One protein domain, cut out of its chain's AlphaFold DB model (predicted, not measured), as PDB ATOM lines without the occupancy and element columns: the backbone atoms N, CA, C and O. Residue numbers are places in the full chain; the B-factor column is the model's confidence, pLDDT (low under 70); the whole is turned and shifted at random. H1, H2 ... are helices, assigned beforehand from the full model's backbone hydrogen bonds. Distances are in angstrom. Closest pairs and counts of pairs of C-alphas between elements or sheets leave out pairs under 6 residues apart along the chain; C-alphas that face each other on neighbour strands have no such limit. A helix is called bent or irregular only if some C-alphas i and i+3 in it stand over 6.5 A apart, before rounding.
ATOM      1  N   ILE A  12     192.605 138.422 130.713       93.00
ATOM      2  CA  ILE A  12     193.874 137.861 130.242       93.00
ATOM      3  C   ILE A  12     193.649 137.054 128.962       93.00
ATOM      4  O   ILE A  12     194.475 137.110 128.050       93.00
ATOM      5  N   ASP A  13     192.515 136.364 128.850       89.12
ATOM      6  CA  ASP A  13     192.148 135.647 127.627       89.12
ATOM      7  C   ASP A  13     191.768 136.599 126.507       89.12
ATOM      8  O   ASP A  13     192.181 136.388 125.371       89.12
ATOM      9  N   ILE A  14     191.042 137.670 126.831       90.69
ATOM     10  CA  ILE A  14     190.693 138.718 125.869       90.69
ATOM     11  C   ILE A  14     191.968 139.371 125.323       90.69
ATOM     12  O   ILE A  14     192.126 139.461 124.106       90.69
ATOM     13  N   ALA A  15     192.903 139.760 126.197       92.94
ATOM     14  CA  ALA A  15     194.179 140.347 125.789       92.94
ATOM     15  C   ALA A  15     194.991 139.380 124.913       92.94
ATOM     16  O   ALA A  15     195.521 139.766 123.870       92.94
ATOM     17  N   ARG A  16     195.043 138.099 125.297       91.31
ATOM     18  CA  ARG A  16     195.703 137.035 124.531       91.31
ATOM     19  C   ARG A  16     195.062 136.823 123.157       91.31
ATOM     20  O   ARG A  16     195.784 136.727 122.164       91.31
ATOM     21  N   GLY A  17     193.734 136.772 123.084       89.19
ATOM     22  CA  GLY A  17     192.985 136.633 121.837       89.19
ATOM     23  C   GLY A  17     193.206 137.826 120.911       89.19
ATOM     24  O   GLY A  17     193.535 137.644 119.740       89.19
ATOM     25  N   PHE A  18     193.147 139.044 121.457       91.19
ATOM     26  CA  PHE A  18     193.461 140.271 120.728       91.19
ATOM     27  C   PHE A  18     194.879 140.234 120.140       91.19
ATOM     28  O   PHE A  18     195.055 140.427 118.939       91.19
ATOM     29  N   CYS A  19     195.891 139.895 120.944       91.88
ATOM     30  CA  CYS A  19     197.266 139.779 120.455       91.88
ATOM     31  C   CYS A  19     197.448 138.648 119.433       91.88
ATOM     32  O   CYS A  19     198.257 138.789 118.521       91.88
ATOM     33  N   THR A  20     196.687 137.557 119.531       90.06
ATOM     34  CA  THR A  20     196.733 136.461 118.549       90.06
ATOM     35  C   THR A  20     196.219 136.918 117.185       90.06
ATOM     36  O   THR A  20     196.852 136.643 116.168       90.06
ATOM     37  N   ILE A  21     195.131 137.694 117.155       90.50
ATOM     38  CA  ILE A  21     194.637 138.326 115.923       90.50
ATOM     39  C   ILE A  21     195.697 139.280 115.355       90.50
ATOM     40  O   ILE A  21     195.965 139.261 114.152       90.50
ATOM     41  N   LEU A  22     196.358 140.067 116.214       91.75
ATOM     42  CA  LEU A  22     197.437 140.961 115.790       91.75
ATOM     43  C   LEU A  22     198.644 140.225 115.196       91.75
ATOM     44  O   LEU A  22     199.258 140.761 114.282       91.75
ATOM     45  N   VAL A  23     198.981 139.013 115.651       90.00
ATOM     46  CA  VAL A  23     200.050 138.200 115.034       90.00
ATOM     47  C   VAL A  23     199.699 137.861 113.590       90.00
ATOM     48  O   VAL A  23     200.521 138.047 112.691       90.00
ATOM     49  N   VAL A  24     198.470 137.391 113.357       88.19
ATOM     50  CA  VAL A  24     198.000 137.050 112.009       88.19
ATOM     51  C   VAL A  24     198.009 138.294 111.123       88.19
ATOM     52  O   VAL A  24     198.606 138.270 110.047       88.19
ATOM     53  N   LEU A  25     197.434 139.402 111.600       88.00
ATOM     54  CA  LEU A  25     197.436 140.674 110.875       88.00
ATOM     55  C   LEU A  25     198.856 141.176 110.601       88.00
ATOM     56  O   LEU A  25     199.142 141.592 109.484       88.00
ATOM     57  N   GLY A  26     199.756 141.086 111.581       86.25
ATOM     58  CA  GLY A  26     201.160 141.466 111.459       86.25
ATOM     59  C   GLY A  26     201.866 140.710 110.335       86.25
ATOM     60  O   GLY A  26     202.557 141.322 109.519       86.25
ATOM     61  N   HIS A  27     201.648 139.399 110.230       84.94
ATOM     62  CA  HIS A  27     202.202 138.602 109.136       84.94
ATOM     63  C   HIS A  27     201.567 138.921 107.778       84.94
ATOM     64  O   HIS A  27     202.287 138.939 106.782       84.94
ATOM     65  N   VAL A  28     200.267 139.223 107.731       85.25
ATOM     66  CA  VAL A  28     199.594 139.642 106.492       85.25
ATOM     67  C   VAL A  28     200.159 140.971 105.987       85.25
ATOM     68  O   VAL A  28     200.538 141.056 104.823       85.25
ATOM     69  N   VAL A  29     200.281 141.988 106.848       85.50
ATOM     70  CA  VAL A  29     200.745 143.322 106.422       85.50
ATOM     71  C   VAL A  29     202.242 143.354 106.108       85.50
ATOM     72  O   VAL A  29     202.645 144.028 105.175       85.50
ATOM     73  N   THR A  30     203.079 142.593 106.822       78.12
ATOM     74  CA  THR A  30     204.538 142.587 106.569       78.12
ATOM     75  C   THR A  30     204.955 141.750 105.362       78.12
ATOM     76  O   THR A  30     206.038 141.957 104.821       78.12
ATOM     77  N   GLN A  31     204.125 140.792 104.939       74.62
ATOM     78  CA  GLN A  31     204.398 139.940 103.773       74.62
ATOM     79  C   GLN A  31     203.574 140.338 102.542       74.62
ATOM     80  O   GLN A  31     203.879 139.891 101.428       74.62
ATOM     81  N   GLY A  32     202.540 141.159 102.727       68.06
ATOM     82  CA  GLY A  32     201.744 141.733 101.654       68.06
ATOM     83  C   GLY A  32     202.564 142.709 100.816       68.06
ATOM     84  O   GLY A  32     203.318 143.517 101.345       68.06
ATOM     85  N   ASN A  33     202.409 142.625  99.498       70.62
ATOM     86  CA  ASN A  33     202.842 143.661  98.567       70.62
ATOM     87  C   ASN A  33     201.598 144.032  97.764       70.62
ATOM     88  O   ASN A  33     201.078 143.193  97.023       70.62
ATOM     89  N   ALA A  34     201.080 145.237  97.984       72.69
ATOM     90  CA  ALA A  34     199.875 145.705  97.314       72.69
ATOM     91  C   ALA A  34     200.170 146.191  95.885       72.69
ATOM     92  O   ALA A  34     199.236 146.438  95.126       72.69
ATOM     93  N   GLY A  35     201.450 146.350  95.520       73.31
ATOM     94  CA  GLY A  35     201.882 146.914  94.239       73.31
ATOM     95  C   GLY A  35     201.535 148.397  94.087       73.31
ATOM     96  O   GLY A  35     201.648 148.952  92.996       73.31
ATOM     97  N   ILE A  36     201.090 149.037  95.172       82.12
ATOM     98  CA  ILE A  36     200.608 150.414  95.222       82.12
ATOM     99  C   ILE A  36     201.292 151.085  96.414       82.12
ATOM    100  O   ILE A  36     200.997 150.766  97.567       82.12
ATOM    101  N   LEU A  37     202.132 152.084  96.125       82.31
ATOM    102  CA  LEU A  37     202.991 152.775  97.100       82.31
ATOM    103  C   LEU A  37     202.261 153.233  98.371       82.31
ATOM    104  O   LEU A  37     202.805 153.149  99.471       82.31
ATOM    105  N   LEU A  38     201.032 153.737  98.229       84.06
ATOM    106  CA  LEU A  38     200.239 154.204  99.365       84.06
ATOM    107  C   LEU A  38     199.852 153.051 100.301       84.06
ATOM    108  O   LEU A  38     199.984 153.186 101.515       84.06
ATOM    109  N   PHE A  39     199.411 151.919  99.751       84.44
ATOM    110  CA  PHE A  39     199.037 150.750 100.546       84.44
ATOM    111  C   PHE A  39     200.259 150.077 101.171       84.44
ATOM    112  O   PHE A  39     200.203 149.718 102.344       84.44
ATOM    113  N   ASP A  40     201.382 150.006 100.453       83.38
ATOM    114  CA  ASP A  40     202.632 149.459 100.994       83.38
ATOM    115  C   ASP A  40     203.131 150.286 102.192       83.38
ATOM    116  O   ASP A  40     203.517 149.731 103.223       83.38
ATOM    117  N   LYS A  41     203.021 151.621 102.121       84.25
ATOM    118  CA  LYS A  41     203.354 152.508 103.245       84.25
ATOM    119  C   LYS A  41     202.403 152.329 104.432       84.25
ATOM    120  O   LYS A  41     202.845 152.345 105.579       84.25
ATOM    121  N   ILE A  42     201.104 152.142 104.185       84.50
ATOM    122  CA  ILE A  42     200.133 151.834 105.248       84.50
ATOM    123  C   ILE A  42     200.487 150.500 105.918       84.50
ATOM    124  O   ILE A  42     200.479 150.415 107.147       84.50
ATOM    125  N   PHE A  43     200.843 149.478 105.139       87.69
ATOM    126  CA  PHE A  43     201.237 148.168 105.656       87.69
ATOM    127  C   PHE A  43     202.518 148.227 106.493       87.69
ATOM    128  O   PHE A  43     202.563 147.622 107.565       87.69
ATOM    129  N   GLU A  44     203.516 149.008 106.076       85.69
ATOM    130  CA  GLU A  44     204.740 149.249 106.850       85.69
ATOM    131  C   GLU A  44     204.437 149.913 108.206       85.69
ATOM    132  O   GLU A  44     204.939 149.479 109.250       85.69
ATOM    133  N   ILE A  45     203.567 150.930 108.216       86.94
ATOM    134  CA  ILE A  45     203.149 151.634 109.439       86.94
ATOM    135  C   ILE A  45     202.396 150.685 110.375       86.94
ATOM    136  O   ILE A  45     202.721 150.596 111.561       86.94
ATOM    137  N   MET A  46     201.416 149.945 109.847       88.12
ATOM    138  CA  MET A  46     200.663 148.956 110.618       88.12
ATOM    139  C   MET A  46     201.590 147.889 111.197       88.12
ATOM    140  O   MET A  46     201.502 147.589 112.385       88.12
ATOM    141  N   GLY A  47     202.514 147.362 110.388       88.69
ATOM    142  CA  GLY A  47     203.530 146.415 110.832       88.69
ATOM    143  C   GLY A  47     204.359 146.983 111.983       88.69
ATOM    144  O   GLY A  47     204.451 146.362 113.039       88.69
ATOM    145  N   THR A  48     204.880 148.199 111.837       88.25
ATOM    146  CA  THR A  48     205.691 148.860 112.871       88.25
ATOM    147  C   THR A  48     204.935 149.003 114.194       88.25
ATOM    148  O   THR A  48     205.470 148.662 115.251       88.25
ATOM    149  N   ILE A  49     203.675 149.444 114.151       89.88
ATOM    150  CA  ILE A  49     202.844 149.612 115.352       89.88
ATOM    151  C   ILE A  49     202.535 148.256 115.990       89.88
ATOM    152  O   ILE A  49     202.739 148.080 117.191       89.88
ATOM    153  N   ILE A  50     202.086 147.277 115.196       91.56
ATOM    154  CA  ILE A  50     201.727 145.938 115.678       91.56
ATOM    155  C   ILE A  50     202.938 145.282 116.346       91.56
ATOM    156  O   ILE A  50     202.858 144.888 117.515       91.56
ATOM    157  N   TYR A  51     204.072 145.190 115.647       89.69
ATOM    158  CA  TYR A  51     205.313 144.594 116.162       89.69
ATOM    159  C   TYR A  51     205.928 145.387 117.323       89.69
ATOM    160  O   TYR A  51     206.699 144.817 118.094       89.69
ATOM    161  N   GLY A  52     205.518 146.644 117.518       90.06
ATOM    162  CA  GLY A  52     205.913 147.462 118.658       90.06
ATOM    163  C   GLY A  52     205.485 146.892 120.013       90.06
ATOM    164  O   GLY A  52     206.216 147.048 120.985       90.06
ATOM    165  N   PHE A  53     204.355 146.181 120.121       94.38
ATOM    166  CA  PHE A  53     203.838 145.788 121.444       94.38
ATOM    167  C   PHE A  53     203.265 144.373 121.575       94.38
ATOM    168  O   PHE A  53     203.309 143.836 122.681       94.38
ATOM    169  N   HIS A  54     202.737 143.740 120.519       93.94
ATOM    170  CA  HIS A  54     201.950 142.504 120.704       93.94
ATOM    171  C   HIS A  54     202.748 141.371 121.381       93.94
ATOM    172  O   HIS A  54     202.233 140.691 122.267       93.94
ATOM    173  N   MET A  55     204.038 141.223 121.050       94.12
ATOM    174  CA  MET A  55     204.910 140.225 121.686       94.12
ATOM    175  C   MET A  55     205.200 140.556 123.146       94.12
ATOM    176  O   MET A  55     205.178 139.666 123.996       94.12
ATOM    177  N   HIS A  56     205.397 141.836 123.465       96.62
ATOM    178  CA  HIS A  56     205.581 142.302 124.837       96.62
ATOM    179  C   HIS A  56     204.380 141.935 125.723       96.62
ATOM    180  O   HIS A  56     204.563 141.459 126.846       96.62
ATOM    181  N   VAL A  57     203.156 142.064 125.195       97.19
ATOM    182  CA  VAL A  57     201.930 141.647 125.893       97.19
ATOM    183  C   VAL A  57     201.917 140.135 126.143       97.19
ATOM    184  O   VAL A  57     201.628 139.714 127.262       97.19
ATOM    185  N   PHE A  58     202.306 139.302 125.174       96.06
ATOM    186  CA  PHE A  58     202.391 137.855 125.399       96.06
ATOM    187  C   PHE A  58     203.393 137.469 126.497       96.06
ATOM    188  O   PHE A  58     203.107 136.577 127.302       96.06
ATOM    189  N   PHE A  59     204.546 138.143 126.589       97.75
ATOM    190  CA  PHE A  59     205.484 137.925 127.699       97.75
ATOM    191  C   PHE A  59     204.889 138.349 129.048       97.75
ATOM    192  O   PHE A  59     205.039 137.614 130.026       97.75
ATOM    193  N   ILE A  60     204.155 139.467 129.100       98.06
ATOM    194  CA  ILE A  60     203.410 139.890 130.297       98.06
ATOM    195  C   ILE A  60     202.388 138.830 130.713       98.06
ATOM    196  O   ILE A  60     202.371 138.417 131.872       98.06
ATOM    197  N   ILE A  61     201.567 138.350 129.780       97.12
ATOM    198  CA  ILE A  61     200.554 137.320 130.042       97.12
ATOM    199  C   ILE A  61     201.219 136.041 130.566       97.12
ATOM    200  O   ILE A  61     200.786 135.477 131.574       97.12
ATOM    201  N   SER A  62     202.335 135.636 129.954       96.69
ATOM    202  CA  SER A  62     203.133 134.491 130.406       96.69
ATOM    203  C   SER A  62     203.598 134.641 131.856       96.69
ATOM    204  O   SER A  62     203.450 133.720 132.660       96.69
ATOM    205  N   GLY A  63     204.148 135.807 132.204       97.12
ATOM    206  CA  GLY A  63     204.608 136.107 133.557       97.12
ATOM    207  C   GLY A  63     203.465 136.163 134.568       97.12
ATOM    208  O   GLY A  63     203.584 135.636 135.674       97.12
ATOM    209  N   PHE A  64     202.326 136.734 134.174       97.12
ATOM    210  CA  PHE A  64     201.121 136.812 134.998       97.12
ATOM    211  C   PHE A  64     200.616 135.419 135.390       97.12
ATOM    212  O   PHE A  64     200.396 135.140 136.574       97.12
ATOM    213  N   LEU A  65     200.502 134.518 134.411       95.25
ATOM    214  CA  LEU A  65     200.083 133.128 134.615       95.25
ATOM    215  C   LEU A  65     201.161 132.297 135.337       95.25
ATOM    216  O   LEU A  65     200.850 131.395 136.122       95.25
ATOM    217  N   GLY A  66     202.436 132.641 135.142       94.75
ATOM    218  CA  GLY A  66     203.585 132.003 135.780       94.75
ATOM    219  C   GLY A  66     203.903 132.463 137.208       94.75
ATOM    220  O   GLY A  66     204.751 131.854 137.859       94.75
ATOM    221  N   CYS A  67     203.219 133.482 137.736       95.81
ATOM    222  CA  CYS A  67     203.546 134.146 139.008       95.81
ATOM    223  C   CYS A  67     203.643 133.201 140.225       95.81
ATOM    224  O   CYS A  67     204.435 133.434 141.140       95.81
ATOM    225  N   LYS A  68     202.908 132.080 140.219       92.94
ATOM    226  CA  LYS A  68     202.950 131.056 141.282       92.94
ATOM    227  C   LYS A  68     204.358 130.526 141.586       92.94
ATOM    228  O   LYS A  68     204.610 130.129 142.722       92.94
ATOM    229  N   VAL A  69     205.274 130.585 140.613       94.00
ATOM    230  CA  VAL A  69     206.664 130.124 140.751       94.00
ATOM    231  C   VAL A  69     207.417 130.803 141.897       94.00
ATOM    232  O   VAL A  69     208.319 130.214 142.485       94.00
ATOM    233  N   ILE A  70     207.000 132.012 142.281       94.00
ATOM    234  CA  ILE A  70     207.576 132.756 143.400       94.00
ATOM    235  C   ILE A  70     207.499 131.988 144.725       94.00
ATOM    236  O   ILE A  70     208.408 132.112 145.546       94.00
ATOM    237  N   LEU A 190     207.286 142.057 134.659       98.12
ATOM    238  CA  LEU A 190     206.129 142.944 134.777       98.12
ATOM    239  C   LEU A 190     204.840 142.132 134.891       98.12
ATOM    240  O   LEU A 190     204.044 142.416 135.773       98.12
ATOM    241  N   GLY A 191     204.675 141.067 134.104       97.81
ATOM    242  CA  GLY A 191     203.563 140.122 134.245       97.81
ATOM    243  C   GLY A 191     203.416 139.552 135.655       97.81
ATOM    244  O   GLY A 191     202.334 139.588 136.245       97.81
ATOM    245  N   ILE A 192     204.521 139.083 136.239       97.62
ATOM    246  CA  ILE A 192     204.534 138.582 137.619       97.62
ATOM    247  C   ILE A 192     204.124 139.688 138.602       97.62
ATOM    248  O   ILE A 192     203.295 139.454 139.485       97.62
ATOM    249  N   LYS A 193     204.685 140.895 138.457       97.19
ATOM    250  CA  LYS A 193     204.392 142.035 139.337       97.19
ATOM    251  C   LYS A 193     202.940 142.496 139.214       97.19
ATOM    252  O   LYS A 193     202.307 142.753 140.235       97.19
ATOM    253  N   LEU A 194     202.402 142.525 137.996       96.50
ATOM    254  CA  LEU A 194     200.998 142.816 137.717       96.50
ATOM    255  C   LEU A 194     200.090 141.834 138.461       96.50
ATOM    256  O   LEU A 194     199.137 142.253 139.106       96.50
ATOM    257  N   LYS A 195     200.423 140.537 138.461       96.56
ATOM    258  CA  LYS A 195     199.667 139.525 139.208       96.56
ATOM    259  C   LYS A 195     199.710 139.733 140.723       96.56
ATOM    260  O   LYS A 195     198.691 139.555 141.385       96.56
ATOM    261  N   LEU A 196     200.873 140.084 141.276       95.25
ATOM    262  CA  LEU A 196     201.030 140.324 142.718       95.25
ATOM    263  C   LEU A 196     200.244 141.552 143.198       95.25
ATOM    264  O   LEU A 196     199.769 141.562 144.330       95.25
ATOM    265  N   ASN A 197     200.106 142.564 142.343       95.81
ATOM    266  CA  ASN A 197     199.492 143.853 142.664       95.81
ATOM    267  C   ASN A 197     198.135 144.056 141.965       95.81
ATOM    268  O   ASN A 197     197.671 145.186 141.832       95.81
ATOM    269  N   TYR A 198     197.512 142.971 141.504       94.75
ATOM    270  CA  TYR A 198     196.409 143.001 140.546       94.75
ATOM    271  C   TYR A 198     195.221 143.876 140.989       94.75
ATOM    272  O   TYR A 198     194.822 144.767 140.242       94.75
ATOM    273  N   GLU A 199     194.711 143.698 142.216       93.69
ATOM    274  CA  GLU A 199     193.571 144.492 142.718       93.69
ATOM    275  C   GLU A 199     193.897 145.987 142.769       93.69
ATOM    276  O   GLU A 199     193.116 146.827 142.325       93.69
ATOM    277  N   TRP A 200     195.090 146.318 143.274       95.75
ATOM    278  CA  TRP A 200     195.541 147.699 143.390       95.75
ATOM    279  C   TRP A 200     195.667 148.358 142.014       95.75
ATOM    280  O   TRP A 200     195.262 149.509 141.853       95.75
ATOM    281  N   ILE A 201     196.185 147.636 141.015       94.44
ATOM    282  CA  ILE A 201     196.330 148.135 139.641       94.44
ATOM    283  C   ILE A 201     194.967 148.464 139.043       94.44
ATOM    284  O   ILE A 201     194.787 149.548 138.498       94.44
ATOM    285  N   ILE A 202     193.997 147.563 139.163       93.12
ATOM    286  CA  ILE A 202     192.669 147.777 138.587       93.12
ATOM    287  C   ILE A 202     191.976 148.976 139.225       93.12
ATOM    288  O   ILE A 202     191.480 149.850 138.514       93.12
ATOM    289  N   GLN A 203     191.983 149.050 140.556       92.44
ATOM    290  CA  GLN A 203     191.285 150.106 141.290       92.44
ATOM    291  C   GLN A 203     191.910 151.489 141.063       92.44
ATOM    292  O   GLN A 203     191.198 152.495 141.029       92.44
ATOM    293  N   ASN A 204     193.236 151.556 140.908       94.00
ATOM    294  CA  ASN A 204     193.950 152.830 140.860       94.00
ATOM    295  C   ASN A 204     194.351 153.261 139.455       94.00
ATOM    296  O   ASN A 204     194.301 154.455 139.178       94.00
ATOM    297  N   LEU A 205     194.729 152.329 138.579       93.31
ATOM    298  CA  LEU A 205     195.295 152.647 137.270       93.31
ATOM    299  C   LEU A 205     194.290 152.487 136.130       93.31
ATOM    300  O   LEU A 205     194.347 153.267 135.191       93.31
ATOM    301  N   TYR A 206     193.330 151.559 136.182       93.19
ATOM    302  CA  TYR A 206     192.382 151.348 135.067       93.19
ATOM    303  C   TYR A 206     191.184 152.314 135.089       93.19
ATOM    304  O   TYR A 206     190.048 151.952 134.765       93.19
ATOM    305  N   LYS A 207     191.451 153.570 135.461       93.19
ATOM    306  CA  LYS A 207     190.492 154.679 135.420       93.19
ATOM    307  C   LYS A 207     190.483 155.337 134.039       93.19
ATOM    308  O   LYS A 207     191.475 155.284 133.309       93.19
ATOM    309  N   LYS A 208     189.355 155.954 133.669       92.62
ATOM    310  CA  LYS A 208     189.137 156.514 132.321       92.62
ATOM    311  C   LYS A 208     190.171 157.585 131.964       92.62
ATOM    312  O   LYS A 208     190.599 157.645 130.817       92.62
ATOM    313  N   GLU A 209     190.608 158.372 132.941       94.38
ATOM    314  CA  GLU A 209     191.586 159.449 132.774       94.38
ATOM    315  C   GLU A 209     192.952 158.891 132.357       94.38
ATOM    316  O   GLU A 209     193.549 159.363 131.394       94.38
ATOM    317  N   TYR A 210     193.425 157.829 133.018       95.50
ATOM    318  CA  TYR A 210     194.700 157.190 132.673       95.50
ATOM    319  C   TYR A 210     194.639 156.447 131.337       95.50
ATOM    320  O   TYR A 210     195.613 156.465 130.587       95.50
ATOM    321  N   ILE A 211     193.497 155.834 131.011       95.25
ATOM    322  CA  ILE A 211     193.267 155.220 129.694       95.25
ATOM    323  C   ILE A 211     193.335 156.290 128.598       95.25
ATOM    324  O   ILE A 211     193.998 156.083 127.584       95.25
ATOM    325  N   PHE A 212     192.716 157.452 128.818       96.25
ATOM    326  CA  PHE A 212     192.768 158.570 127.882       96.25
ATOM    327  C   PHE A 212     194.193 159.117 127.706       96.25
ATOM    328  O   PHE A 212     194.647 159.290 126.576       96.25
ATOM    329  N   ILE A 213     194.937 159.309 128.802       96.69
ATOM    330  CA  ILE A 213     196.348 159.725 128.748       96.69
ATOM    331  C   ILE A 213     197.180 158.703 127.966       96.69
ATOM    332  O   ILE A 213     197.949 159.081 127.083       96.69
ATOM    333  N   ALA A 214     197.011 157.407 128.237       96.31
ATOM    334  CA  ALA A 214     197.720 156.360 127.513       96.31
ATOM    335  C   ALA A 214     197.363 156.343 126.018       96.31
ATOM    336  O   ALA A 214     198.253 156.152 125.193       96.31
ATOM    337  N   ALA A 215     196.102 156.601 125.656       96.50
ATOM    338  CA  ALA A 215     195.668 156.727 124.265       96.50
ATOM    339  C   ALA A 215     196.331 157.920 123.561       96.50
ATOM    340  O   ALA A 215     196.805 157.773 122.437       96.50
ATOM    341  N   LEU A 216     196.444 159.071 124.230       96.31
ATOM    342  CA  LEU A 216     197.173 160.223 123.693       96.31
ATOM    343  C   LEU A 216     198.660 159.912 123.494       96.31
ATOM    344  O   LEU A 216     199.197 160.175 122.421       96.31
ATOM    345  N   VAL A 217     199.317 159.303 124.487       95.81
ATOM    346  CA  VAL A 217     200.729 158.896 124.376       95.81
ATOM    347  C   VAL A 217     200.918 157.900 123.231       95.81
ATOM    348  O   VAL A 217     201.866 158.036 122.459       95.81
ATOM    349  N   PHE A 218     200.006 156.939 123.075       94.88
ATOM    350  CA  PHE A 218     200.012 155.987 121.966       94.88
ATOM    351  C   PHE A 218     199.893 156.688 120.609       94.88
ATOM    352  O   PHE A 218     200.693 156.417 119.715       94.88
ATOM    353  N   LEU A 219     198.947 157.618 120.451       93.38
ATOM    354  CA  LEU A 219     198.746 158.352 119.198       93.38
ATOM    355  C   LEU A 219     199.957 159.222 118.849       93.38
ATOM    356  O   LEU A 219     200.442 159.168 117.720       93.38
ATOM    357  N   VAL A 220     200.481 159.976 119.819       92.00
ATOM    358  CA  VAL A 220     201.645 160.853 119.624       92.00
ATOM    359  C   VAL A 220     202.893 160.034 119.294       92.00
ATOM    360  O   VAL A 220     203.581 160.333 118.321       92.00
ATOM    361  N   SER A 221     203.172 158.970 120.052       90.88
ATOM    362  CA  SER A 221     204.329 158.105 119.784       90.88
ATOM    363  C   SER A 221     204.209 157.373 118.445       90.88
ATOM    364  O   SER A 221     205.185 157.339 117.696       90.88
ATOM    365  N   SER A 222     203.019 156.873 118.090       89.06
ATOM    366  CA  SER A 222     202.754 156.268 116.778       89.06
ATOM    367  C   SER A 222     202.994 157.265 115.648       89.06
ATOM    368  O   SER A 222     203.686 156.943 114.688       89.06
ATOM    369  N   PHE A 223     202.477 158.491 115.782       88.00
ATOM    370  CA  PHE A 223     202.661 159.547 114.791       88.00
ATOM    371  C   PHE A 223     204.143 159.871 114.591       88.00
ATOM    372  O   PHE A 223     204.619 159.864 113.462       88.00
ATOM    373  N   ILE A 224     204.911 160.077 115.664       86.06
ATOM    374  CA  ILE A 224     206.329 160.445 115.534       86.06
ATOM    375  C   ILE A 224     207.171 159.297 114.949       86.06
ATOM    376  O   ILE A 224     208.075 159.548 114.151       86.06
ATOM    377  N   ILE A 225     206.863 158.038 115.283       83.62
ATOM    378  CA  ILE A 225     207.550 156.870 114.708       83.62
ATOM    379  C   ILE A 225     207.375 156.823 113.180       83.62
ATOM    380  O   ILE A 225     208.332 156.507 112.471       83.62
ATOM    381  N   ILE A 226     206.211 157.231 112.659       80.38
ATOM    382  CA  ILE A 226     205.955 157.338 111.211       80.38
ATOM    383  C   ILE A 226     206.885 158.371 110.544       80.38
ATOM    384  O   ILE A 226     207.306 158.171 109.403       80.38
ATOM    385  N   PHE A 227     207.278 159.439 111.250       75.62
ATOM    386  CA  PHE A 227     208.211 160.468 110.760       75.62
ATOM    387  C   PHE A 227     209.698 160.139 111.003       75.62
ATOM    388  O   PHE A 227     210.546 161.028 110.958       75.62
ATOM    389  N   LYS A 228     210.032 158.852 111.181       67.19
ATOM    390  CA  LYS A 228     211.402 158.299 111.190       67.19
ATOM    391  C   LYS A 228     212.313 158.737 112.348       67.19
ATOM    392  O   LYS A 228     213.529 158.794 112.183       67.19
ATOM    393  N   TYR A 229     211.766 158.863 113.559       62.38
ATOM    394  CA  TYR A 229     212.561 158.803 114.802       62.38
ATOM    395  C   TYR A 229     212.277 157.506 115.591       62.38
ATOM    396  O   TYR A 229     211.658 157.550 116.657       62.38
ATOM    397  N   PRO A 230     212.674 156.323 115.074       64.38
ATOM    398  CA  PRO A 230     212.114 155.049 115.525       64.38
ATOM    399  C   PRO A 230     212.628 154.554 116.886       64.38
ATOM    400  O   PRO A 230     211.895 153.865 117.591       64.38
ATOM    401  N   SER A 231     213.865 154.865 117.287       66.25
ATOM    402  CA  SER A 231     214.502 154.172 118.420       66.25
ATOM    403  C   SER A 231     214.141 154.743 119.795       66.25
ATOM    404  O   SER A 231     213.824 153.982 120.705       66.25
ATOM    405  N   VAL A 232     214.143 156.069 119.958       70.94
ATOM    406  CA  VAL A 232     213.997 156.711 121.284       70.94
ATOM    407  C   VAL A 232     212.552 156.690 121.789       70.94
ATOM    408  O   VAL A 232     212.313 156.631 122.994       70.94
ATOM    409  N   LEU A 233     211.574 156.703 120.879       79.75
ATOM    410  CA  LEU A 233     210.153 156.773 121.231       79.75
ATOM    411  C   LEU A 233     209.457 155.412 121.296       79.75
ATOM    412  O   LEU A 233     208.347 155.317 121.825       79.75
ATOM    413  N   SER A 234     210.119 154.350 120.825       85.44
ATOM    414  CA  SER A 234     209.595 152.983 120.876       85.44
ATOM    415  C   SER A 234     209.143 152.559 122.284       85.44
ATOM    416  O   SER A 234     208.041 152.026 122.389       85.44
ATOM    417  N   PRO A 235     209.864 152.861 123.388       90.88
ATOM    418  CA  PRO A 235     209.374 152.562 124.733       90.88
ATOM    419  C   PRO A 235     208.010 153.188 125.052       90.88
ATOM    420  O   PRO A 235     207.156 152.509 125.620       90.88
ATOM    421  N   PHE A 236     207.768 154.446 124.666       91.94
ATOM    422  CA  PHE A 236     206.488 155.114 124.927       91.94
ATOM    423  C   PHE A 236     205.343 154.439 124.176       91.94
ATOM    424  O   PHE A 236     204.294 154.193 124.776       91.94
ATOM    425  N   LEU A 237     205.561 154.069 122.909       92.75
ATOM    426  CA  LEU A 237     204.602 153.277 122.136       92.75
ATOM    427  C   LEU A 237     204.330 151.938 122.832       92.75
ATOM    428  O   LEU A 237     203.176 151.592 123.078       92.75
ATOM    429  N   THR A 238     205.382 151.203 123.196       94.38
ATOM    430  CA  THR A 238     205.275 149.870 123.796       94.38
ATOM    431  C   THR A 238     204.503 149.900 125.114       94.38
ATOM    432  O   THR A 238     203.523 149.172 125.269       94.38
ATOM    433  N   PHE A 239     204.899 150.755 126.061       95.88
ATOM    434  CA  PHE A 239     204.268 150.815 127.382       95.88
ATOM    435  C   PHE A 239     202.838 151.361 127.333       95.88
ATOM    436  O   PHE A 239     201.970 150.812 128.015       95.88
ATOM    437  N   SER A 240     202.566 152.385 126.512       96.69
ATOM    438  CA  SER A 240     201.198 152.896 126.337       96.69
ATOM    439  C   SER A 240     200.284 151.849 125.699       96.69
ATOM    440  O   SER A 240     199.189 151.611 126.208       96.69
ATOM    441  N   SER A 241     200.758 151.138 124.671       95.75
ATOM    442  CA  SER A 241     200.000 150.064 124.017       95.75
ATOM    443  C   SER A 241     199.701 148.912 124.971       95.75
ATOM    444  O   SER A 241     198.561 148.469 125.059       95.75
ATOM    445  N   ILE A 242     200.696 148.446 125.735       96.81
ATOM    446  CA  ILE A 242     200.502 147.404 126.755       96.81
ATOM    447  C   ILE A 242     199.430 147.831 127.756       96.81
ATOM    448  O   ILE A 242     198.523 147.057 128.064       96.81
ATOM    449  N   PHE A 243     199.529 149.059 128.266       97.19
ATOM    450  CA  PHE A 243     198.572 149.577 129.228       97.19
ATOM    451  C   PHE A 243     197.155 149.629 128.643       97.19
ATOM    452  O   PHE A 243     196.213 149.176 129.295       97.19
ATOM    453  N   LEU A 244     197.000 150.115 127.408       97.06
ATOM    454  CA  LEU A 244     195.720 150.148 126.701       97.06
ATOM    455  C   LEU A 244     195.149 148.748 126.497       97.06
ATOM    456  O   LEU A 244     194.010 148.508 126.873       97.06
ATOM    457  N   VAL A 245     195.937 147.806 125.975       96.44
ATOM    458  CA  VAL A 245     195.484 146.426 125.743       96.44
ATOM    459  C   VAL A 245     194.971 145.805 127.036       96.44
ATOM    460  O   VAL A 245     193.871 145.255 127.054       96.44
ATOM    461  N   MET A 246     195.719 145.927 128.133       95.94
ATOM    462  CA  MET A 246     195.338 145.319 129.409       95.94
ATOM    463  C   MET A 246     194.124 146.011 130.048       95.94
ATOM    464  O   MET A 246     193.201 145.338 130.504       95.94
ATOM    465  N   SER A 247     194.088 147.347 130.050       95.00
ATOM    466  CA  SER A 247     192.984 148.121 130.640       95.00
ATOM    467  C   SER A 247     191.683 147.995 129.843       95.00
ATOM    468  O   SER A 247     190.620 147.807 130.433       95.00
ATOM    469  N   ILE A 248     191.754 148.023 128.509       93.31
ATOM    470  CA  ILE A 248     190.603 147.799 127.629       93.31
ATOM    471  C   ILE A 248     190.115 146.359 127.773       93.31
ATOM    472  O   ILE A 248     188.917 146.157 127.934       93.31
ATOM    473  N   SER A 249     191.009 145.364 127.803       92.94
ATOM    474  CA  SER A 249     190.607 143.964 128.011       92.94
ATOM    475  C   SER A 249     189.889 143.773 129.347       92.94
ATOM    476  O   SER A 249     188.883 143.068 129.404       92.94
ATOM    477  N   TYR A 250     190.345 144.457 130.403       92.56
ATOM    478  CA  TYR A 250     189.660 144.487 131.694       92.56
ATOM    479  C   TYR A 250     188.263 145.113 131.584       92.56
ATOM    480  O   TYR A 250     187.279 144.487 131.974       92.56
ATOM    481  N   LYS A 251     188.140 146.303 130.986       90.44
ATOM    482  CA  LYS A 251     186.841 146.979 130.814       90.44
ATOM    483  C   LYS A 251     185.868 146.223 129.921       90.44
ATOM    484  O   LYS A 251     184.666 146.240 130.169       90.44
ATOM    485  N   ILE A 252     186.376 145.543 128.905       88.25
ATOM    486  CA  ILE A 252     185.585 144.642 128.081       88.25
ATOM    487  C   ILE A 252     185.097 143.472 128.945       88.25
ATOM    488  O   ILE A 252     183.906 143.197 128.920       88.25
ATOM    489  N   SER A 253     185.962 142.858 129.762       88.00
ATOM    490  CA  SER A 253     185.596 141.721 130.623       88.00
ATOM    491  C   SER A 253     184.532 142.026 131.686       88.00
ATOM    492  O   SER A 253     183.848 141.106 132.125       88.00
ATOM    493  N   GLU A 254     184.390 143.292 132.096       84.50
ATOM    494  CA  GLU A 254     183.342 143.735 133.031       84.50
ATOM    495  C   GLU A 254     181.947 143.767 132.381       84.50
ATOM    496  O   GLU A 254     180.939 143.782 133.083       84.50
ATOM    497  N   ASN A 255     181.876 143.780 131.049       76.19
ATOM    498  CA  ASN A 255     180.629 143.823 130.295       76.19
ATOM    499  C   ASN A 255     180.296 142.441 129.703       76.19
ATOM    500  O   ASN A 255     181.169 141.595 129.571       76.19
ATOM    501  N   ASN A 256     179.043 142.207 129.300       62.59
ATOM    502  CA  ASN A 256     178.597 140.957 128.660       62.59
ATOM    503  C   ASN A 256     178.330 141.164 127.152       62.59
ATOM    504  O   ASN A 256     177.202 141.015 126.688       62.59
ATOM    505  N   TYR A 257     179.342 141.555 126.371       66.25
ATOM    506  CA  TYR A 257     179.206 141.703 124.913       66.25
ATOM    507  C   TYR A 257     179.479 140.391 124.161       66.25
ATOM    508  O   TYR A 257     180.361 139.626 124.528       66.25
ATOM    509  N   SER A 258     178.810 140.163 123.027       61.19
ATOM    510  CA  SER A 258     179.064 139.008 122.145       61.19
ATOM    511  C   SER A 258     180.498 138.959 121.590       61.19
ATOM    512  O   SER A 258     181.061 137.879 121.425       61.19
ATOM    513  N   LEU A 259     181.124 140.124 121.373       59.38
ATOM    514  CA  LEU A 259     182.529 140.257 120.959       59.38
ATOM    515  C   LEU A 259     183.502 139.607 121.965       59.38
ATOM    516  O   LEU A 259     184.574 139.133 121.588       59.38
ATOM    517  N   ILE A 260     183.110 139.552 123.240       64.25
ATOM    518  CA  ILE A 260     183.885 138.945 124.326       64.25
ATOM    519  C   ILE A 260     184.009 137.455 124.104       64.25
ATOM    520  O   ILE A 260     185.108 136.928 124.220       64.25
ATOM    521  N   ASN A 261     182.919 136.803 123.698       65.62
ATOM    522  CA  ASN A 261     182.923 135.372 123.437       65.62
ATOM    523  C   ASN A 261     183.891 135.031 122.300       65.62
ATOM    524  O   ASN A 261     184.600 134.043 122.402       65.62
ATOM    525  N   ILE A 262     183.985 135.864 121.256       68.44
ATOM    526  CA  ILE A 262     184.908 135.634 120.133       68.44
ATOM    527  C   ILE A 262     186.365 135.824 120.574       68.44
ATOM    528  O   ILE A 262     187.197 134.956 120.323       68.44
ATOM    529  N   LEU A 263     186.686 136.929 121.255       71.38
ATOM    530  CA  LEU A 263     188.053 137.193 121.723       71.38
ATOM    531  C   LEU A 263     188.505 136.176 122.777       71.38
ATOM    532  O   LEU A 263     189.641 135.707 122.724       71.38
ATOM    533  N   GLN A 264     187.614 135.791 123.691       67.81
ATOM    534  CA  GLN A 264     187.862 134.720 124.651       67.81
ATOM    535  C   GLN A 264     188.026 133.376 123.959       67.81
ATOM    536  O   GLN A 264     188.912 132.630 124.345       67.81
ATOM    537  N   LEU A 265     187.240 133.068 122.927       69.12
ATOM    538  CA  LEU A 265     187.383 131.835 122.157       69.12
ATOM    539  C   LEU A 265     188.753 131.799 121.465       69.12
ATOM    540  O   LEU A 265     189.502 130.842 121.643       69.12
TER     541      LEU A 265
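AT A GLANCE: This is residues 12 to 70 and 190 to 265 of the 274 residues of the protein "Acyl_transf_3 domain-containing protein" of Aerococcus urinae (UniProt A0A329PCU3). Two helical hairpins, H1 with the first arm of the long bent helix H2, and H5 with H6, are set together with H6 crossing through the middle between H5 and the first hairpin. H2 runs nearly straight along the longest axis, H3 packs on its second arm, H4 sits beyond H3 near one end, and H7 crosses the early part of H1. The printed part has 135 residues with seven named helices, H1 to H7 in chain order, and no named strand; the class is all helix, with mostly crossed packing. It is compact, with a radius of gyration of the C-alphas of 16.0 A and spans of 48 by 32 by 30 A.

IN THESE COORDINATES: The longest helix by residues, H2, covers residues 37 to 70 and by its hydrogen bonds was assigned as one helix, but it is bent: C-alphas 52 and 55 are 7.9 A apart. Its arms are H2a, residues 37 to 52, 22.4 A long, and H2b, residues 55 to 70, 23.1 A long. H2b is irregular, with C-alphas 65 and 68 7.5 A apart. H1, residues 12 to 31, measures 28.6 A from C-alpha 12 at (193.874, 137.861, 130.242). H6, residues 230 to 253, measures 33.3 A and is irregular, with C-alphas 232 and 235 7.1 A apart; H5, residues 208 to 226, measures 27.0 A. H3 is residues 190 to 196, H4 residues 198 to 205, and H7 residues 258 to 265, ending with C-alpha 265 at (187.383, 131.835, 122.157).

HOW THE PARTS SIT: H2a and H2b stand at a shallow tilt of 12 degrees. H1 and H2a form a hairpin, closest at the C-alphas of Val 29 and Phe 43, 4.9 A. H2b and H3 touch at a steep tilt of 41 degrees, closest at the C-alphas of Ile 60 and Gly 191, 4.0 A. H6 touches H2a with residues 234 to 238 alone, closest at the C-alphas of Thr 238 and Gly 52, 5.7 A. H5 and H6 form a hairpin, closest at the C-alphas of Ala 214 and Ser 240, 5.0 A. H7 touches H1 about perpendicular at 81 degrees, with the C-alphas of Leu 263 and Gly 17 closest at 5.0 A. H4 and H3 are close but not clearly touching, closest at the C-alphas of Ile 201 and Leu 194, 7.3 A. H1 and H5 are apart. Every O i to N i+4 pair is within hydrogen-bond range in H1, H2a, H3, H4 and H5, against 9 of 12 in H2b, 17 of 20 in H6 and 3 of 4 in H7.

THE WHOLE: The C-alphas of Ile 36 and Ile 70 are the two farthest apart, 51.8 A. Residues 71 to 189 are not printed, and C-alphas 70 and 190 are 13.4 A apart across the cut. The links that are printed whole are tight. Mean pLDDT of the printed part is 88.0; residue 32, residues 228 to 231, 256 to 262 and 264 to 265 are under 70.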